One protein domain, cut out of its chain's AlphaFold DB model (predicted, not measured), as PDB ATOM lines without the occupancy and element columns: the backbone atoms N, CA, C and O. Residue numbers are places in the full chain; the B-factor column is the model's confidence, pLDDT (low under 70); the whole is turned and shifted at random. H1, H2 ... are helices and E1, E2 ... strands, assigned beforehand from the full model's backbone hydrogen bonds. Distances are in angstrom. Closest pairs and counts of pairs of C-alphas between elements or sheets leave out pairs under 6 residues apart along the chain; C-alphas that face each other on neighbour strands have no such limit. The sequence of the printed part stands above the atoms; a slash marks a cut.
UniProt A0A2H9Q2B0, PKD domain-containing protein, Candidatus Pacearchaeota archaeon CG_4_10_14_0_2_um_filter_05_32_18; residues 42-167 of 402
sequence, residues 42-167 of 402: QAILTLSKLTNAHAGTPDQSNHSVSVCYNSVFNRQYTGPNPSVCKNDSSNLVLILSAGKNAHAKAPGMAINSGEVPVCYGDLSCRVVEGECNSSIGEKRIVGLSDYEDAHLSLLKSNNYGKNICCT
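Overview. This is residues 42 to 167 of the 402 residues of the protein "PKD domain-containing protein" of Candidatus Pacearchaeota archaeon CG_4_10_14_0_2_um_filter_05_32_18 (UniProt A0A2H9Q2B0). Little of this rounded body is regular structure: three small antiparallel sheets, E5-E7-E6, E1-E2 and E3-E4, stand in a triangle among long loops, with short helix H1 at the outside. The 126 printed residues have seven named strands and one named helix, in the order E1 E2 H1 E3 E4 E5 E6 E7; the class is mostly strand, with 42 residues in named elements. It is compact, radius of gyration of the C-alphas 13.0 A, spanning 30 by 29 by 28 A.

Along the chain. E5, residues 123 to 129, spans 19.0 A; E7, 162 to 167, spans 16.2 A and ends at C-alpha (-28.488, -44.588, -36.061). E6 is 139 to 144, E3 92 to 96, E4 116 to 119, E2 65 to 68, H1 69 to 73; E1, 43 to 47, begins at C-alpha (-40.084, -55.734, -35.307).

Arrangement. In the strongly twisted sheet, inner strand E7 is antiparallel to E5, N 126 and O 165 2.9 A apart, and forms a hairpin with E6, N 141 and O 164 at 2.8 A. Hairpin E3 and E4 has N 96 and O 116 at 2.8 A; hairpin E1 and E2, N 44 and O 67 at 2.8 A. The closest C-alphas of E3 and E5, Val 93 and Cys 125, are 5.5 A apart; those of E1 and E4, Leu 45 and Val 118, 7.2 A. H1, its O i to N i+4 pair within hydrogen-bond range, is on the three-stranded sheet at a height of 8.7 A.

Size, cuts and confidence. The farthest C-alphas, Ser 113 and Ser 135, are 36.8 A apart. Links E1 to E2, H1 to E3, E3 to E4 and E6 to E7 are long. The printed part has no cut; no printed residue is under 70 in pLDDT.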
ATOM      1  N   GLN A  42     -37.422 -58.805 -36.486       95.06
ATOM      2  CA  GLN A  42     -37.205 -57.510 -37.139       95.06
ATOM      3  C   GLN A  42     -38.113 -56.391 -36.615       95.06
ATOM      4  O   GLN A  42     -37.905 -55.231 -36.962       95.06
ATOM      5  N   ALA A  43     -39.130 -56.713 -35.815       96.12
ATOM      6  CA  ALA A  43     -40.084 -55.734 -35.307       96.12
ATOM      7  C   ALA A  43     -39.481 -54.898 -34.167       96.12
ATOM      8  O   ALA A  43     -39.157 -55.424 -33.105       96.12
ATOM      9  N   ILE A  44     -39.368 -53.585 -34.384       96.50
ATOM     10  CA  ILE A  44     -38.926 -52.613 -33.374       96.50
ATOM     11  C   ILE A  44     -40.074 -52.305 -32.411       96.50
ATOM     12  O   ILE A  44     -39.904 -52.361 -31.197       96.50
ATOM     13  N   LEU A  45     -41.246 -51.995 -32.963       96.56
ATOM     14  CA  LEU A  45     -42.489 -51.772 -32.227       96.56
ATOM     15  C   LEU A  45     -43.702 -52.010 -33.134       96.56
ATOM     16  O   LEU A  45     -43.565 -52.134 -34.355       96.56
ATOM     17  N   THR A  46     -44.893 -52.033 -32.542       96.31
ATOM     18  CA  THR A  46     -46.162 -52.139 -33.268       96.31
ATOM     19  C   THR A  46     -47.037 -50.909 -33.041       96.31
ATOM     20  O   THR A  46     -46.978 -50.276 -31.987       96.31
ATOM     21  N   LEU A  47     -47.851 -50.561 -34.036       96.00
ATOM     22  CA  LEU A  47     -48.758 -49.419 -34.044       96.00
ATOM     23  C   LEU A  47     -50.180 -49.868 -34.387       96.00
ATOM     24  O   LEU A  47     -50.410 -50.684 -35.281       96.00
ATOM     25  N   SER A  48     -51.159 -49.261 -33.725       95.81
ATOM     26  CA  SER A  48     -52.582 -49.479 -34.020       95.81
ATOM     27  C   SER A  48     -53.006 -49.020 -35.427       95.81
ATOM     28  O   SER A  48     -54.000 -49.514 -35.952       95.81
ATOM     29  N   LYS A  49     -52.285 -48.065 -36.035       94.56
ATOM     30  CA  LYS A  49     -52.531 -47.494 -37.376       94.56
ATOM     31  C   LYS A  49     -51.319 -46.665 -37.835       94.56
ATOM     32  O   LYS A  49     -50.355 -46.515 -37.094       94.56
ATOM     33  N   LEU A  50     -51.363 -46.111 -39.051       94.12
ATOM     34  CA  LEU A  50     -50.255 -45.328 -39.629       94.12
ATOM     35  C   LEU A  50     -50.058 -43.935 -39.007       94.12
ATOM     36  O   LEU A  50     -48.948 -43.413 -39.038       94.12
ATOM     37  N   THR A  51     -51.110 -43.311 -38.471       95.00
ATOM     38  CA  THR A  51     -51.061 -41.964 -37.872       95.00
ATOM     39  C   THR A  51     -51.913 -41.892 -36.619       95.00
ATOM     40  O   THR A  51     -52.906 -42.611 -36.504       95.00
ATOM     41  N   ASN A  52     -51.578 -40.980 -35.700       94.12
ATOM     42  CA  ASN A  52     -52.329 -40.783 -34.457       94.12
ATOM     43  C   ASN A  52     -52.501 -42.097 -33.671       94.12
ATOM     44  O   ASN A  52     -53.587 -42.398 -33.172       94.12
ATOM     45  N   ALA A  53     -51.468 -42.936 -33.710       95.75
ATOM     46  CA  ALA A  53     -51.509 -44.320 -33.285       95.75
ATOM     47  C   ALA A  53     -51.040 -44.460 -31.841       95.75
ATOM     48  O   ALA A  53     -50.047 -43.854 -31.443       95.75
ATOM     49  N   HIS A  54     -51.704 -45.337 -31.097       96.88
ATOM     50  CA  HIS A  54     -51.097 -45.944 -29.922       96.88
ATOM     51  C   HIS A  54     -50.113 -47.033 -30.338       96.88
ATOM     52  O   HIS A  54     -50.260 -47.638 -31.412       96.88
ATOM     53  N   ALA A  55     -49.151 -47.283 -29.462       97.19
ATOM     54  CA  ALA A  55     -48.040 -48.189 -29.682       97.19
ATOM     55  C   ALA A  55     -48.100 -49.413 -28.765       97.19
ATOM     56  O   ALA A  55     -48.829 -49.447 -27.768       97.19
ATOM     57  N   GLY A  56     -47.347 -50.444 -29.120       96.44
ATOM     58  CA  GLY A  56     -47.196 -51.660 -28.333       96.44
ATOM     59  C   GLY A  56     -45.842 -52.304 -28.570       96.44
ATOM     60  O   GLY A  56     -45.118 -51.956 -29.511       96.44
ATOM     61  N   THR A  57     -45.509 -53.255 -27.705       95.69
ATOM     62  CA  THR A  57     -44.314 -54.078 -27.871       95.69
ATOM     63  C   THR A  57     -44.414 -54.957 -29.135       95.69
ATOM     64  O   THR A  57     -45.510 -55.157 -29.675       95.69
ATOM     65  N   PRO A  58     -43.279 -55.455 -29.663       92.88
ATOM     66  CA  PRO A  58     -43.238 -56.277 -30.879       92.88
ATOM     67  C   PRO A  58     -44.127 -57.531 -30.876       92.88
ATOM     68  O   PRO A  58     -44.541 -57.983 -31.937       92.88
ATOM     69  N   ASP A  59     -44.425 -58.083 -29.703       89.75
ATOM     70  CA  ASP A  59     -45.199 -59.310 -29.483       89.75
ATOM     71  C   ASP A  59     -46.725 -59.090 -29.404       89.75
ATOM     72  O   ASP A  59     -47.487 -60.048 -29.260       89.75
ATOM     73  N   GLN A  60     -47.202 -57.844 -29.508       88.38
ATOM     74  CA  GLN A  60     -48.633 -57.537 -29.436       88.38
ATOM     75  C   GLN A  60     -49.358 -57.852 -30.752       88.38
ATOM     76  O   GLN A  60     -49.074 -57.274 -31.799       88.38
ATOM     77  N   SER A  61     -50.366 -58.725 -30.686       83.56
ATOM     78  CA  SER A  61     -51.121 -59.205 -31.855       83.56
ATOM     79  C   SER A  61     -52.278 -58.302 -32.302       83.56
ATOM     80  O   SER A  61     -52.866 -58.529 -33.357       83.56
ATOM     81  N   ASN A  62     -52.634 -57.276 -31.524       84.88
ATOM     82  CA  ASN A  62     -53.776 -56.391 -31.790       84.88
ATOM     83  C   ASN A  62     -53.426 -55.146 -32.627       84.88
ATOM     84  O   ASN A  62     -54.277 -54.274 -32.808       84.88
ATOM     85  N   HIS A  63     -52.193 -55.037 -33.117       89.81
ATOM     86  CA  HIS A  63     -51.714 -53.912 -33.914       89.81
ATOM     87  C   HIS A  63     -51.483 -54.341 -35.363       89.81
ATOM     88  O   HIS A  63     -50.817 -55.334 -35.634       89.81
ATOM     89  N   SER A  64     -52.050 -53.585 -36.306       91.69
ATOM     90  CA  SER A  64     -52.012 -53.923 -37.734       91.69
ATOM     91  C   SER A  64     -50.772 -53.397 -38.458       91.69
ATOM     92  O   SER A  64     -50.601 -53.664 -39.645       91.69
ATOM     93  N   VAL A  65     -49.945 -52.596 -37.786       94.25
ATOM     94  CA  VAL A  65     -48.765 -51.954 -38.368       94.25
ATOM     95  C   VAL A  65     -47.547 -52.300 -37.524       94.25
ATOM     96  O   VAL A  65     -47.540 -52.065 -36.319       94.25
ATOM     97  N   SER A  66     -46.495 -52.813 -38.152       95.19
ATOM     98  CA  SER A  66     -45.217 -53.078 -37.492       95.19
ATOM     99  C   SER A  66     -44.130 -52.174 -38.065       95.19
ATOM    100  O   SER A  66     -44.065 -51.956 -39.275       95.19
ATOM    101  N   VAL A  67     -43.274 -51.642 -37.194       95.38
ATOM    102  CA  VAL A  67     -42.097 -50.864 -37.592       95.38
ATOM    103  C   VAL A  67     -40.913 -51.817 -37.658       95.38
ATOM    104  O   VAL A  67     -40.403 -52.239 -36.621       95.38
ATOM    105  N   CYS A  68     -40.505 -52.199 -38.868       95.31
ATOM    106  CA  CYS A  68     -39.476 -53.216 -39.065       95.31
ATOM    107  C   CYS A  68     -38.091 -52.598 -39.279       95.31
ATOM    108  O   CYS A  68     -37.915 -51.735 -40.140       95.31
ATOM    109  N   TYR A  69     -37.083 -53.099 -38.569       93.81
ATOM    110  CA  TYR A  69     -35.687 -52.689 -38.719       93.81
ATOM    111  C   TYR A  69     -35.202 -52.815 -40.163       93.81
ATOM    112  O   TYR A  69     -34.586 -51.894 -40.697       93.81
ATOM    113  N   ASN A  70     -35.527 -53.923 -40.826       89.56
ATOM    114  CA  ASN A  70     -35.126 -54.152 -42.206       89.56
ATOM    115  C   ASN A  70     -35.810 -53.245 -43.216       89.56
ATOM    116  O   ASN A  70     -35.187 -52.936 -44.225       89.56
ATOM    117  N   SER A  71     -37.019 -52.769 -42.937       88.88
ATOM    118  CA  SER A  71     -37.663 -51.756 -43.772       88.88
ATOM    119  C   SER A  71     -37.014 -50.384 -43.576       88.88
ATOM    120  O   SER A  71     -36.773 -49.678 -44.548       88.88
ATOM    121  N   VAL A  72     -36.660 -50.023 -42.337       91.56
ATOM    122  CA  VAL A  72     -36.054 -48.716 -42.021       91.56
ATOM    123  C   VAL A  72     -34.603 -48.612 -42.508       91.56
ATOM    124  O   VAL A  72     -34.197 -47.594 -43.074       91.56
ATOM    125  N   PHE A  73     -33.799 -49.652 -42.280       88.12
ATOM    126  CA  PHE A  73     -32.356 -49.654 -42.550       88.12
ATOM    127  C   PHE A  73     -31.969 -50.464 -43.795       88.12
ATOM    128  O   PHE A  73     -30.781 -50.615 -44.071       88.12
ATOM    129  N   ASN A  74     -32.954 -50.975 -44.544       84.00
ATOM    130  CA  ASN A  74     -32.781 -51.799 -45.745       84.00
ATOM    131  C   ASN A  74     -31.866 -53.027 -45.538       84.00
ATOM    132  O   ASN A  74     -31.030 -53.342 -46.384       84.00
ATOM    133  N   ARG A  75     -31.975 -53.696 -44.378       80.12
ATOM    134  CA  ARG A  75     -31.163 -54.878 -44.022       80.12
ATOM    135  C   ARG A  75     -31.695 -55.647 -42.815       80.12
ATOM    136  O   ARG A  75     -32.296 -55.063 -41.925       80.12
ATOM    137  N   GLN A  76     -31.376 -56.929 -42.698       87.12
ATOM    138  CA  GLN A  76     -31.756 -57.704 -41.516       87.12
ATOM    139  C   GLN A  76     -30.827 -57.439 -40.325       87.12
ATOM    140  O   GLN A  76     -29.606 -57.451 -40.464       87.12
ATOM    141  N   TYR A  77     -31.405 -57.241 -39.141       89.69
ATOM    142  CA  TYR A  77     -30.662 -57.320 -37.885       89.69
ATOM    143  C   TYR A  77     -30.366 -58.787 -37.553       89.69
ATOM    144  O   TYR A  77     -31.292 -59.595 -37.501       89.69
ATOM    145  N   THR A  78     -29.098 -59.125 -37.320       88.50
ATOM    146  CA  THR A  78     -28.638 -60.504 -37.062       88.50
ATOM    147  C   THR A  78     -28.154 -60.734 -35.629       88.50
ATOM    148  O   THR A  78     -27.792 -61.855 -35.277       88.50
ATOM    149  N   GLY A  79     -28.138 -59.692 -34.791       87.88
ATOM    150  CA  GLY A  79     -27.742 -59.814 -33.390       87.88
ATOM    151  C   GLY A  79     -28.772 -60.588 -32.550       87.88
ATOM    152  O   GLY A  79     -29.957 -60.623 -32.893       87.88
ATOM    153  N   PRO A  80     -28.346 -61.210 -31.436       91.50
ATOM    154  CA  PRO A  80     -29.251 -61.934 -30.552       91.50
ATOM    155  C   PRO A  80     -30.181 -60.976 -29.796       91.50
ATOM    156  O   PRO A  80     -29.763 -59.897 -29.383       91.50
ATOM    157  N   ASN A  81     -31.422 -61.413 -29.560       93.00
ATOM    158  CA  ASN A  81     -32.405 -60.758 -28.684       93.00
ATOM    159  C   ASN A  81     -32.530 -59.230 -28.885       93.00
ATOM    160  O   ASN A  81     -32.318 -58.478 -27.928       93.00
ATOM    161  N   PRO A  82     -32.891 -58.744 -30.092       95.38
ATOM    162  CA  PRO A  82     -32.908 -57.314 -30.392       95.38
ATOM    163  C   PRO A  82     -33.740 -56.501 -29.399       95.38
ATOM    164  O   PRO A  82     -33.325 -55.421 -29.012       95.38
ATOM    165  N   SER A  83     -34.873 -57.011 -28.922       96.00
ATOM    166  CA  SER A  83     -35.778 -56.241 -28.058       96.00
ATOM    167  C   SER A  83     -35.303 -56.060 -26.606       96.00
ATOM    168  O   SER A  83     -35.988 -55.406 -25.821       96.00
ATOM    169  N   VAL A  84     -34.159 -56.633 -26.210       96.94
ATOM    170  CA  VAL A  84     -33.643 -56.516 -24.837       96.94
ATOM    171  C   VAL A  84     -32.947 -55.169 -24.638       96.94
ATOM    172  O   VAL A  84     -31.998 -54.822 -25.344       96.94
ATOM    173  N   CYS A  85     -33.398 -54.414 -23.637       97.38
ATOM    174  CA  CYS A  85     -32.753 -53.172 -23.227       97.38
ATOM    175  C   CYS A  85     -31.392 -53.432 -22.584       97.38
ATOM    176  O   CYS A  85     -31.263 -54.259 -21.681       97.38
ATOM    177  N   LYS A  86     -30.377 -52.691 -23.027       96.38
ATOM    178  CA  LYS A  86     -29.061 -52.674 -22.383       96.38
ATOM    179  C   LYS A  86     -29.146 -51.967 -21.029       96.38
ATOM    180  O   LYS A  86     -29.954 -51.060 -20.849       96.38
ATOM    181  N   ASN A  87     -28.266 -52.338 -20.096       96.19
ATOM    182  CA  ASN A  87     -28.230 -51.766 -18.741       96.19
ATOM    183  C   ASN A  87     -28.021 -50.241 -18.727       96.19
ATOM    184  O   ASN A  87     -28.470 -49.566 -17.810       96.19
ATOM    185  N   ASP A  88     -27.344 -49.705 -19.741       95.56
ATOM    186  CA  ASP A  88     -27.091 -48.273 -19.924       95.56
ATOM    187  C   ASP A  88     -28.166 -47.568 -20.770       95.56
ATOM    188  O   ASP A  88     -28.041 -46.382 -21.059       95.56
ATOM    189  N   SER A  89     -29.211 -48.290 -21.193       96.50
ATOM    190  CA  SER A  89     -30.251 -47.811 -22.113       96.50
ATOM    191  C   SER A  89     -29.720 -47.269 -23.449       96.50
ATOM    192  O   SER A  89     -30.433 -46.553 -24.148       96.50
ATOM    193  N   SER A  90     -28.497 -47.631 -23.860       95.31
ATOM    194  CA  SER A  90     -27.893 -47.124 -25.104       95.31
ATOM    195  C   SER A  90     -28.642 -47.544 -26.373       95.31
ATOM    196  O   SER A  90     -28.458 -46.915 -27.412       95.31
ATOM    197  N   ASN A  91     -29.496 -48.574 -26.286       97.31
ATOM    198  CA  ASN A  91     -30.373 -49.040 -27.362       97.31
ATOM    199  C   ASN A  91     -31.861 -48.716 -27.169       97.31
ATOM    200  O   ASN A  91     -32.707 -49.342 -27.813       97.31
ATOM    201  N   LEU A  92     -32.184 -47.764 -26.289       98.25
ATOM    202  CA  LEU A  92     -33.547 -47.287 -26.072       98.25
ATOM    203  C   LEU A  92     -34.047 -46.514 -27.298       98.25
ATOM    204  O   LEU A  92     -33.436 -45.535 -27.720       98.25
ATOM    205  N   VAL A  93     -35.186 -46.939 -27.838       98.12
ATOM    206  CA  VAL A  93     -35.875 -46.295 -28.962       98.12
ATOM    207  C   VAL A  93     -36.891 -45.281 -28.449       98.12
ATOM    208  O   VAL A  93     -36.882 -44.135 -28.887       98.12
ATOM    209  N   LEU A  94     -37.761 -45.703 -27.531       98.38
ATOM    210  CA  LEU A  94     -38.777 -44.877 -26.870       98.38
ATOM    211  C   LEU A  94     -39.294 -45.579 -25.607       98.38
ATOM    212  O   LEU A  94     -38.946 -46.730 -25.346       98.38
ATOM    213  N   ILE A  95     -40.139 -44.906 -24.831       98.62
ATOM    214  CA  ILE A  95     -40.765 -45.453 -23.619       98.62
ATOM    215  C   ILE A  95     -42.280 -45.494 -23.826       98.62
ATOM    216  O   ILE A  95     -42.851 -44.537 -24.338       98.62
ATOM    217  N   LEU A  96     -42.942 -46.583 -23.447       98.25
ATOM    218  CA  LEU A  96     -44.398 -46.723 -23.518       98.25
ATOM    219  C   LEU A  96     -45.031 -46.617 -22.134       98.25
ATOM    220  O   LEU A  96     -44.489 -47.138 -21.163       98.25
ATOM    221  N   SER A  97     -46.219 -46.019 -22.042       97.94
ATOM    222  CA  SER A  97     -46.974 -45.961 -20.781       97.94
ATOM    223  C   SER A  97     -47.487 -47.328 -20.300       97.94
ATOM    224  O   SER A  97     -47.803 -47.485 -19.125       97.94
ATOM    225  N   ALA A  98     -47.560 -48.320 -21.194       96.81
ATOM    226  CA  ALA A  98     -47.908 -49.713 -20.914       96.81
ATOM    227  C   ALA A  98     -47.402 -50.629 -22.047       96.81
ATOM    228  O   ALA A  98     -46.997 -50.158 -23.106       96.81
ATOM    229  N   GLY A  99     -47.480 -51.954 -21.884       92.19
ATOM    230  CA  GLY A  99     -47.063 -52.898 -22.938       92.19
ATOM    231  C   GLY A  99     -47.957 -52.907 -24.190       92.19
ATOM    232  O   GLY A  99     -47.539 -53.372 -25.248       92.19
ATOM    233  N   LYS A 100     -49.187 -52.383 -24.095       92.88
ATOM    234  CA  LYS A 100     -50.182 -52.401 -25.177       92.88
ATOM    235  C   LYS A 100     -51.015 -51.128 -25.207       92.88
ATOM    236  O   LYS A 100     -51.338 -50.591 -24.149       92.88
ATOM    237  N   ASN A 101     -51.433 -50.731 -26.413       91.06
ATOM    238  CA  ASN A 101     -52.312 -49.584 -26.665       91.06
ATOM    239  C   ASN A 101     -51.870 -48.330 -25.889       91.06
ATOM    240  O   ASN A 101     -52.684 -47.642 -25.276       91.06
ATOM    241  N   ALA A 102     -50.559 -48.107 -25.864       93.88
ATOM    242  CA  ALA A 102     -49.903 -47.151 -24.998       93.88
ATOM    243  C   ALA A 102     -49.572 -45.857 -25.735       93.88
ATOM    244  O   ALA A 102     -49.365 -45.839 -26.954       93.88
ATOM    245  N   HIS A 103     -49.475 -44.787 -24.957       97.62
ATOM    246  CA  HIS A 103     -48.861 -43.546 -25.395       97.62
ATOM    247  C   HIS A 103     -47.343 -43.684 -25.267       97.62
ATOM    248  O   HIS A 103     -46.840 -44.519 -24.505       97.62
ATOM    249  N   ALA A 104     -46.613 -42.887 -26.036       98.12
ATOM    250  CA  ALA A 104     -45.165 -42.923 -26.087       98.12
ATOM    251  C   ALA A 104     -44.542 -41.716 -25.383       98.12
ATOM    252  O   ALA A 104     -45.119 -40.636 -25.287       98.12
ATOM    253  N   LYS A 105     -43.316 -41.902 -24.927       98.25
ATOM    254  CA  LYS A 105     -42.455 -40.882 -24.351       98.25
ATOM    255  C   LYS A 105     -41.095 -40.953 -25.040       98.25
ATOM    256  O   LYS A 105     -40.626 -42.033 -25.415       98.25
ATOM    257  N   ALA A 106     -40.487 -39.791 -25.240       97.69
ATOM    258  CA  ALA A 106     -39.213 -39.645 -25.921       97.69
ATOM    259  C   ALA A 106     -38.076 -40.435 -25.231       97.69
ATOM    260  O   ALA A 106     -38.023 -40.493 -23.999       97.69
ATOM    261  N   PRO A 107     -37.122 -41.010 -25.989       96.56
ATOM    262  CA  PRO A 107     -35.878 -41.535 -25.438       96.56
ATOM    263  C   PRO A 107     -35.103 -40.429 -24.708       96.56
ATOM    264  O   PRO A 107     -35.081 -39.278 -25.141       96.56
ATOM    265  N   GLY A 108     -34.461 -40.791 -23.595       93.50
ATOM    266  CA  GLY A 108     -33.713 -39.865 -22.734       93.50
ATOM    267  C   GLY A 108     -34.526 -39.264 -21.583       93.50
ATOM    268  O   GLY A 108     -33.957 -38.604 -20.717       93.50
ATOM    269  N   MET A 109     -35.835 -39.516 -21.534       96.62
ATOM    270  CA  MET A 109     -36.661 -39.177 -20.377       96.62
ATOM    271  C   MET A 109     -36.581 -40.267 -19.298       96.62
ATOM    272  O   MET A 109     -36.214 -41.410 -19.573       96.62
ATOM    273  N   ALA A 110     -36.923 -39.915 -18.056       97.06
ATOM    274  CA  ALA A 110     -36.949 -40.875 -16.959       97.06
ATOM    275  C   ALA A 110     -38.031 -41.946 -17.186       97.06
ATOM    276  O   ALA A 110     -39.169 -41.617 -17.541       97.06
ATOM    277  N   ILE A 111     -37.660 -43.208 -16.949       97.50
ATOM    278  CA  ILE A 111     -38.565 -44.361 -16.991       97.50
ATOM    279  C   ILE A 111     -39.192 -44.519 -15.605       97.50
ATOM    280  O   ILE A 111     -38.494 -44.794 -14.626       97.50
ATOM    281  N   ASN A 112     -40.506 -44.341 -15.518       97.31
ATOM    282  CA  ASN A 112     -41.269 -44.498 -14.284       97.31
ATOM    283  C   ASN A 112     -41.704 -45.953 -14.060       97.31
ATOM    284  O   ASN A 112     -41.742 -46.774 -14.976       97.31
ATOM    285  N   SER A 113     -42.095 -46.268 -12.823       96.88
ATOM    286  CA  SER A 113     -42.664 -47.578 -12.493       96.88
ATOM    287  C   SER A 113     -43.924 -47.855 -13.322       96.88
ATOM    288  O   SER A 113     -44.860 -47.057 -13.315       96.88
ATOM    289  N   GLY A 114     -43.945 -48.995 -14.019       95.50
ATOM    290  CA  GLY A 114     -45.051 -49.421 -14.884       95.50
ATOM    291  C   GLY A 114     -44.901 -49.033 -16.359       95.50
ATOM    292  O   GLY A 114     -45.600 -49.604 -17.196       95.50
ATOM    293  N   GLU A 115     -43.973 -48.133 -16.692       97.69
ATOM    294  CA  GLU A 115     -43.628 -47.834 -18.081       97.69
ATOM    295  C   GLU A 115     -42.795 -48.973 -18.694       97.69
ATOM    296  O   GLU A 115     -42.058 -49.684 -18.007       97.69
ATOM    297  N   VAL A 116     -42.919 -49.158 -20.009       98.00
ATOM    298  CA  VAL A 116     -42.266 -50.235 -20.759       98.00
ATOM    299  C   VAL A 116     -41.273 -49.628 -21.750       98.00
ATOM    300  O   VAL A 116     -41.698 -49.013 -22.731       98.00
ATOM    301  N   PRO A 117     -39.954 -49.775 -21.539       98.12
ATOM    302  CA  PRO A 117     -38.975 -49.304 -22.506       98.12
ATOM    303  C   PRO A 117     -39.008 -50.171 -23.767       98.12
ATOM    304  O   PRO A 117     -39.027 -51.401 -23.701       98.12
ATOM    305  N   VAL A 118     -38.988 -49.523 -24.928       97.94
ATOM    306  CA  VAL A 118     -38.811 -50.174 -26.227       97.94
ATOM    307  C   VAL A 118     -37.359 -49.999 -26.623       97.94
ATOM    308  O   VAL A 118     -36.923 -48.887 -26.917       97.94
ATOM    309  N   CYS A 119     -36.618 -51.097 -26.643       98.06
ATOM    310  CA  CYS A 119     -35.224 -51.122 -27.057       98.06
ATOM    311  C   CYS A 119     -35.052 -51.985 -28.297       98.06
ATOM    312  O   CYS A 119     -35.859 -52.882 -28.548       98.06
ATOM    313  N   TYR A 120     -34.008 -51.715 -29.080       97.31
ATOM    314  CA  TYR A 120     -33.739 -52.532 -30.252       97.31
ATOM    315  C   TYR A 120     -32.255 -52.612 -30.616       97.31
ATOM    316  O   TYR A 120     -31.648 -51.644 -31.069       97.31
ATOM    317  N   GLY A 121     -31.689 -53.805 -30.465       95.31
ATOM    318  CA  GLY A 121     -30.410 -54.234 -31.001       95.31
ATOM    319  C   GLY A 121     -29.276 -53.259 -30.716       95.31
ATOM    320  O   GLY A 121     -28.881 -53.041 -29.568       95.31
ATOM    321  N   ASP A 122     -28.745 -52.690 -31.794       93.62
ATOM    322  CA  ASP A 122     -27.656 -51.719 -31.791       93.62
ATOM    323  C   ASP A 122     -28.102 -50.307 -32.204       93.62
ATOM    324  O   ASP A 122     -27.264 -49.503 -32.627       93.62
ATOM    325  N   LEU A 123     -29.406 -50.015 -32.122       95.94
ATOM    326  CA  LEU A 123     -29.902 -48.671 -32.388       95.94
ATOM    327  C   LEU A 123     -29.346 -47.686 -31.360       95.94
ATOM    328  O   LEU A 123     -29.168 -48.033 -30.201       95.94
ATOM    329  N   SER A 124     -29.100 -46.454 -31.785       95.62
ATOM    330  CA  SER A 124     -28.860 -45.314 -30.905       95.62
ATOM    331  C   SER A 124     -29.788 -44.197 -31.350       95.62
ATOM    332  O   SER A 124     -29.664 -43.695 -32.471       95.62
ATOM    333  N   CYS A 125     -30.769 -43.882 -30.507       97.75
ATOM    334  CA  CYS A 125     -31.910 -43.052 -30.867       97.75
ATOM    335  C   CYS A 125     -31.957 -41.753 -30.069       97.75
ATOM    336  O   CYS A 125     -31.610 -41.712 -28.889       97.75
ATOM    337  N   ARG A 126     -32.453 -40.697 -30.710       97.38
ATOM    338  CA  ARG A 126     -32.764 -39.407 -30.086       97.38
ATOM    339  C   ARG A 126     -34.010 -38.797 -30.719       97.38
ATOM    340  O   ARG A 126     -34.376 -39.154 -31.840       97.38
ATOM    341  N   VAL A 127     -34.637 -37.853 -30.020       98.00
ATOM    342  CA  VAL A 127     -35.684 -37.012 -30.618       98.00
ATOM    343  C   VAL A 127     -35.062 -35.805 -31.298       98.00
ATOM    344  O   VAL A 127     -34.148 -35.178 -30.763       98.00
ATOM    345  N   VAL A 128     -35.574 -35.483 -32.482       97.12
ATOM    346  CA  VAL A 128     -35.198 -34.304 -33.263       97.12
ATOM    347  C   VAL A 128     -36.455 -33.547 -33.653       97.12
ATOM    348  O   VAL A 128     -37.425 -34.160 -34.093       97.12
ATOM    349  N   GLU A 129     -36.441 -32.224 -33.517       96.19
ATOM    350  CA  GLU A 129     -37.447 -31.373 -34.151       96.19
ATOM    351  C   GLU A 129     -37.041 -31.126 -35.611       96.19
ATOM    352  O   GLU A 129     -36.001 -30.525 -35.877       96.19
ATOM    353  N   GLY A 130     -37.832 -31.636 -36.558       93.62
ATOM    354  CA  GLY A 130     -37.508 -31.635 -37.989       93.62
ATOM    355  C   GLY A 130     -36.960 -32.971 -38.506       93.62
ATOM    356  O   GLY A 130     -37.263 -34.033 -37.966       93.62
ATOM    357  N   GLU A 131     -36.200 -32.935 -39.602       94.19
ATOM    358  CA  GLU A 131     -35.717 -34.137 -40.300       94.19
ATOM    359  C   GLU A 131     -34.536 -34.818 -39.589       94.19
ATOM    360  O   GLU A 131     -33.691 -34.171 -38.967       94.19
ATOM    361  N   CYS A 132     -34.444 -36.145 -39.727       94.62
ATOM    362  CA  CYS A 132     -33.299 -36.913 -39.235       94.62
ATOM    363  C   CYS A 132     -32.026 -36.606 -40.037       94.62
ATOM    364  O   CYS A 132     -32.078 -36.364 -41.245       94.62
ATOM    365  N   ASN A 133     -30.861 -36.661 -39.386       89.31
ATOM    366  CA  ASN A 133     -29.589 -36.336 -40.026       89.31
ATOM    367  C   ASN A 133     -29.080 -37.502 -40.891       89.31
ATOM    368  O   ASN A 133     -28.329 -38.374 -40.441       89.31
ATOM    369  N   SER A 134     -29.447 -37.488 -42.172       85.31
ATOM    370  CA  SER A 134     -29.007 -38.497 -43.138       85.31
ATOM    371  C   SER A 134     -27.490 -38.535 -43.335       85.31
ATOM    372  O   SER A 134     -26.960 -39.585 -43.692       85.31
ATOM    373  N   SER A 135     -26.775 -37.433 -43.078       78.88
ATOM    374  CA  SER A 135     -25.315 -37.348 -43.250       78.88
ATOM    375  C   SER A 135     -24.540 -38.213 -42.253       78.88
ATOM    376  O   SER A 135     -23.392 -38.555 -42.514       78.88
ATOM    377  N   ILE A 136     -25.165 -38.583 -41.131       80.25
ATOM    378  CA  ILE A 136     -24.611 -39.526 -40.146       80.25
ATOM    379  C   ILE A 136     -25.360 -40.868 -40.139       80.25
ATOM    380  O   ILE A 136     -25.201 -41.669 -39.223       80.25
ATOM    381  N   GLY A 137     -26.197 -41.114 -41.152       82.81
ATOM    382  CA  GLY A 137     -26.943 -42.362 -41.293       82.81
ATOM    383  C   GLY A 137     -28.155 -42.501 -40.368       82.81
ATOM    384  O   GLY A 137     -28.621 -43.624 -40.170       82.81
ATOM    385  N   GLU A 138     -28.688 -41.411 -39.806       92.81
ATOM    386  CA  GLU A 138     -29.942 -41.492 -39.053       92.81
ATOM    387  C   GLU A 138     -31.117 -41.834 -39.969       92.81
ATOM    388  O   GLU A 138     -31.247 -41.327 -41.089       92.81
ATOM    389  N   LYS A 139     -32.018 -42.664 -39.449       93.31
ATOM    390  CA  LYS A 139     -33.305 -42.977 -40.059       93.31
ATOM    391  C   LYS A 139     -34.428 -42.666 -39.084       93.31
ATOM    392  O   LYS A 139     -34.298 -42.880 -37.878       93.31
ATOM    393  N   ARG A 140     -35.537 -42.163 -39.621       96.00
ATOM    394  CA  ARG A 140     -36.761 -41.926 -38.856       96.00
ATOM    395  C   ARG A 140     -37.425 -43.262 -38.546       96.00
ATOM    396  O   ARG A 140     -37.705 -44.024 -39.464       96.00
ATOM    397  N   ILE A 141     -37.702 -43.511 -37.271       96.50
ATOM    398  CA  ILE A 141     -38.487 -44.667 -36.826       96.50
ATOM    399  C   ILE A 141     -39.971 -44.306 -36.809       96.50
ATOM    400  O   ILE A 141     -40.777 -44.983 -37.435       96.50
ATOM    401  N   VAL A 142     -40.322 -43.224 -36.112       97.31
ATOM    402  CA  VAL A 142     -41.688 -42.697 -35.953       97.31
ATOM    403  C   VAL A 142     -41.636 -41.193 -35.656       97.31
ATOM    404  O   VAL A 142     -40.624 -40.689 -35.166       97.31
ATOM    405  N   GLY A 143     -42.724 -40.475 -35.923       97.38
ATOM    406  CA  GLY A 143     -42.988 -39.140 -35.380       97.38
ATOM    407  C   GLY A 143     -43.806 -39.203 -34.088       97.38
ATOM    408  O   GLY A 143     -44.637 -40.100 -33.939       97.38
ATOM    409  N   LEU A 144     -43.604 -38.234 -33.196       97.94
ATOM    410  CA  LEU A 144     -44.319 -38.026 -31.937       97.94
ATOM    411  C   LEU A 144     -45.170 -36.749 -32.003       97.94
ATOM    412  O   LEU A 144     -44.714 -35.718 -32.506       97.94
ATOM    413  N   SER A 145     -46.372 -36.780 -31.430       97.25
ATOM    414  CA  SER A 145     -47.157 -35.556 -31.217       97.25
ATOM    415  C   SER A 145     -46.539 -34.639 -30.149       97.25
ATOM    416  O   SER A 145     -46.566 -33.418 -30.301       97.25
ATOM    417  N   ASP A 146     -45.936 -35.211 -29.102       97.56
ATOM    418  CA  ASP A 146     -45.268 -34.486 -28.013       97.56
ATOM    419  C   ASP A 146     -44.068 -35.276 -27.436       97.56
ATOM    420  O   ASP A 146     -43.731 -36.337 -27.957       97.56
ATOM    421  N   TYR A 147     -43.366 -34.759 -26.423       97.62
ATOM    422  CA  TYR A 147     -42.270 -35.476 -25.748       97.62
ATOM    423  C   TYR A 147     -42.773 -36.517 -24.739       97.62
ATOM    424  O   TYR A 147     -42.149 -37.566 -24.579       97.62
ATOM    425  N   GLU A 148     -43.906 -36.248 -24.093       97.50
ATOM    426  CA  GLU A 148     -44.597 -37.154 -23.174       97.50
ATOM    427  C   GLU A 148     -46.025 -37.389 -23.655       97.50
ATOM    428  O   GLU A 148     -46.588 -36.556 -24.360       97.50
ATOM    429  N   ASP A 149     -46.608 -38.521 -23.265       97.12
ATOM    430  CA  ASP A 149     -47.999 -38.864 -23.583       97.12
ATOM    431  C   ASP A 149     -48.330 -38.788 -25.089       97.12
ATOM    432  O   ASP A 149     -49.431 -38.443 -25.516       97.12
ATOM    433  N   ALA A 150     -47.340 -39.096 -25.925       97.56
ATOM    434  CA  ALA A 150     -47.386 -38.856 -27.350       97.56
ATOM    435  C   ALA A 150     -48.106 -39.968 -28.108       97.56
ATOM    436  O   ALA A 150     -47.908 -41.163 -27.874       97.56
ATOM    437  N   HIS A 151     -48.861 -39.567 -29.122       97.69
ATOM    438  CA  HIS A 151     -49.304 -40.466 -30.174       97.69
ATOM    439  C   HIS A 151     -48.218 -40.580 -31.247       97.69
ATOM    440  O   HIS A 151     -47.428 -39.654 -31.458       97.69
ATOM    441  N   LEU A 152     -48.194 -41.714 -31.950       97.56
ATOM    442  CA  LEU A 152     -47.180 -42.028 -32.953       97.56
ATOM    443  C   LEU A 152     -47.699 -41.900 -34.386       97.56
ATOM    444  O   LEU A 152     -48.894 -42.037 -34.667       97.56
ATOM    445  N   SER A 153     -46.780 -41.651 -35.315       96.50
ATOM    446  CA  SER A 153     -47.059 -41.647 -36.751       96.50
ATOM    447  C   SER A 153     -45.887 -42.163 -37.568       96.50
ATOM    448  O   SER A 153     -44.746 -41.780 -37.322       96.50
ATOM    449  N   LEU A 154     -46.180 -42.969 -38.585       93.62
ATOM    450  CA  LEU A 154     -45.231 -43.314 -39.641       93.62
ATOM    451  C   LEU A 154     -45.283 -42.342 -40.810       93.62
ATOM    452  O   LEU A 154     -44.271 -42.165 -41.466       93.62
ATOM    453  N   LEU A 155     -46.389 -41.635 -41.042       88.88
ATOM    454  CA  LEU A 155     -46.443 -40.670 -42.142       88.88
ATOM    455  C   LEU A 155     -45.681 -39.398 -41.767       88.88
ATOM    456  O   LEU A 155     -45.833 -38.896 -40.652       88.88
ATOM    457  N   LYS A 156     -44.875 -38.861 -42.688       84.50
ATOM    458  CA  LYS A 156     -44.204 -37.555 -42.511       84.50
ATOM    459  C   LYS A 156     -45.187 -36.374 -42.587       84.50
ATOM    460  O   LYS A 156     -44.960 -35.334 -41.985       84.50
ATOM    461  N   SER A 157     -46.305 -36.533 -43.295       79.81
ATOM    462  CA  SER A 157     -47.248 -35.452 -43.627       79.81
ATOM    463  C   SER A 157     -48.190 -35.015 -42.496       79.81
ATOM    464  O   SER A 157     -49.013 -34.127 -42.700       79.81
ATOM    465  N   ASN A 158     -48.132 -35.636 -41.317       74.00
ATOM    466  CA  ASN A 158     -49.150 -35.466 -40.278       74.00
ATOM    467  C   ASN A 158     -48.811 -34.393 -39.218       74.00
ATOM    468  O   ASN A 158     -49.437 -34.375 -38.159       74.00
ATOM    469  N   ASN A 159     -47.839 -33.516 -39.492       77.44
ATOM    470  CA  ASN A 159     -47.381 -32.423 -38.619       77.44
ATOM    471  C   ASN A 159     -46.783 -32.850 -37.263       77.44
ATOM    472  O   ASN A 159     -46.661 -32.023 -36.360       77.44
ATOM    473  N   TYR A 160     -46.377 -34.112 -37.091       92.44
ATOM    474  CA  TYR A 160     -45.633 -34.528 -35.897       92.44
ATOM    475  C   TYR A 160     -44.184 -34.066 -36.043       92.44
ATOM    476  O   TYR A 160     -43.348 -34.763 -36.610       92.44
ATOM    477  N   GLY A 161     -43.915 -32.841 -35.581       92.12
ATOM    478  CA  GLY A 161     -42.624 -32.173 -35.761       92.12
ATOM    479  C   GLY A 161     -41.461 -32.817 -35.005       92.12
ATOM    480  O   GLY A 161     -40.317 -32.490 -35.294       92.12
ATOM    481  N   LYS A 162     -41.738 -33.729 -34.065       97.38
ATOM    482  CA  LYS A 162     -40.744 -34.444 -33.260       97.38
ATOM    483  C   LYS A 162     -40.553 -35.844 -33.829       97.38
ATOM    484  O   LYS A 162     -41.503 -36.617 -33.869       97.38
ATOM    485  N   ASN A 163     -39.347 -36.196 -34.246       97.44
ATOM    486  CA  ASN A 163     -39.046 -37.488 -34.855       97.44
ATOM    487  C   ASN A 163     -38.078 -38.294 -33.993       97.44
ATOM    488  O   ASN A 163     -37.062 -37.769 -33.543       97.44
ATOM    489  N   ILE A 164     -38.376 -39.579 -33.803       97.81
ATOM    490  CA  ILE A 164     -37.425 -40.556 -33.271       97.81
ATOM    491  C   ILE A 164     -36.462 -40.902 -34.402       97.81
ATOM    492  O   ILE A 164     -36.822 -41.624 -35.337       97.81
ATOM    493  N   CYS A 165     -35.253 -40.365 -34.324       96.94
ATOM    494  CA  CYS A 165     -34.184 -40.600 -35.279       96.94
ATOM    495  C   CYS A 165     -33.174 -41.555 -34.659       96.94
ATOM    496  O   CYS A 165     -32.654 -41.286 -33.577       96.94
ATOM    497  N   CYS A 166     -32.895 -42.661 -35.342       96.12
ATOM    498  CA  CYS A 166     -31.946 -43.657 -34.870       96.12
ATOM    499  C   CYS A 166     -30.819 -43.853 -35.874       96.12
ATOM    500  O   CYS A 166     -31.059 -43.982 -37.076       96.12
ATOM    501  N   THR A 167     -29.597 -43.934 -35.365       92.31
ATOM    502  CA  THR A 167     -28.488 -44.588 -36.061       92.31
ATOM    503  C   THR A 167     -28.405 -46.039 -35.607       92.31
ATOM    504  O   THR A 167     -29.067 -46.460 -34.661       92.31
TER     505      THR A 167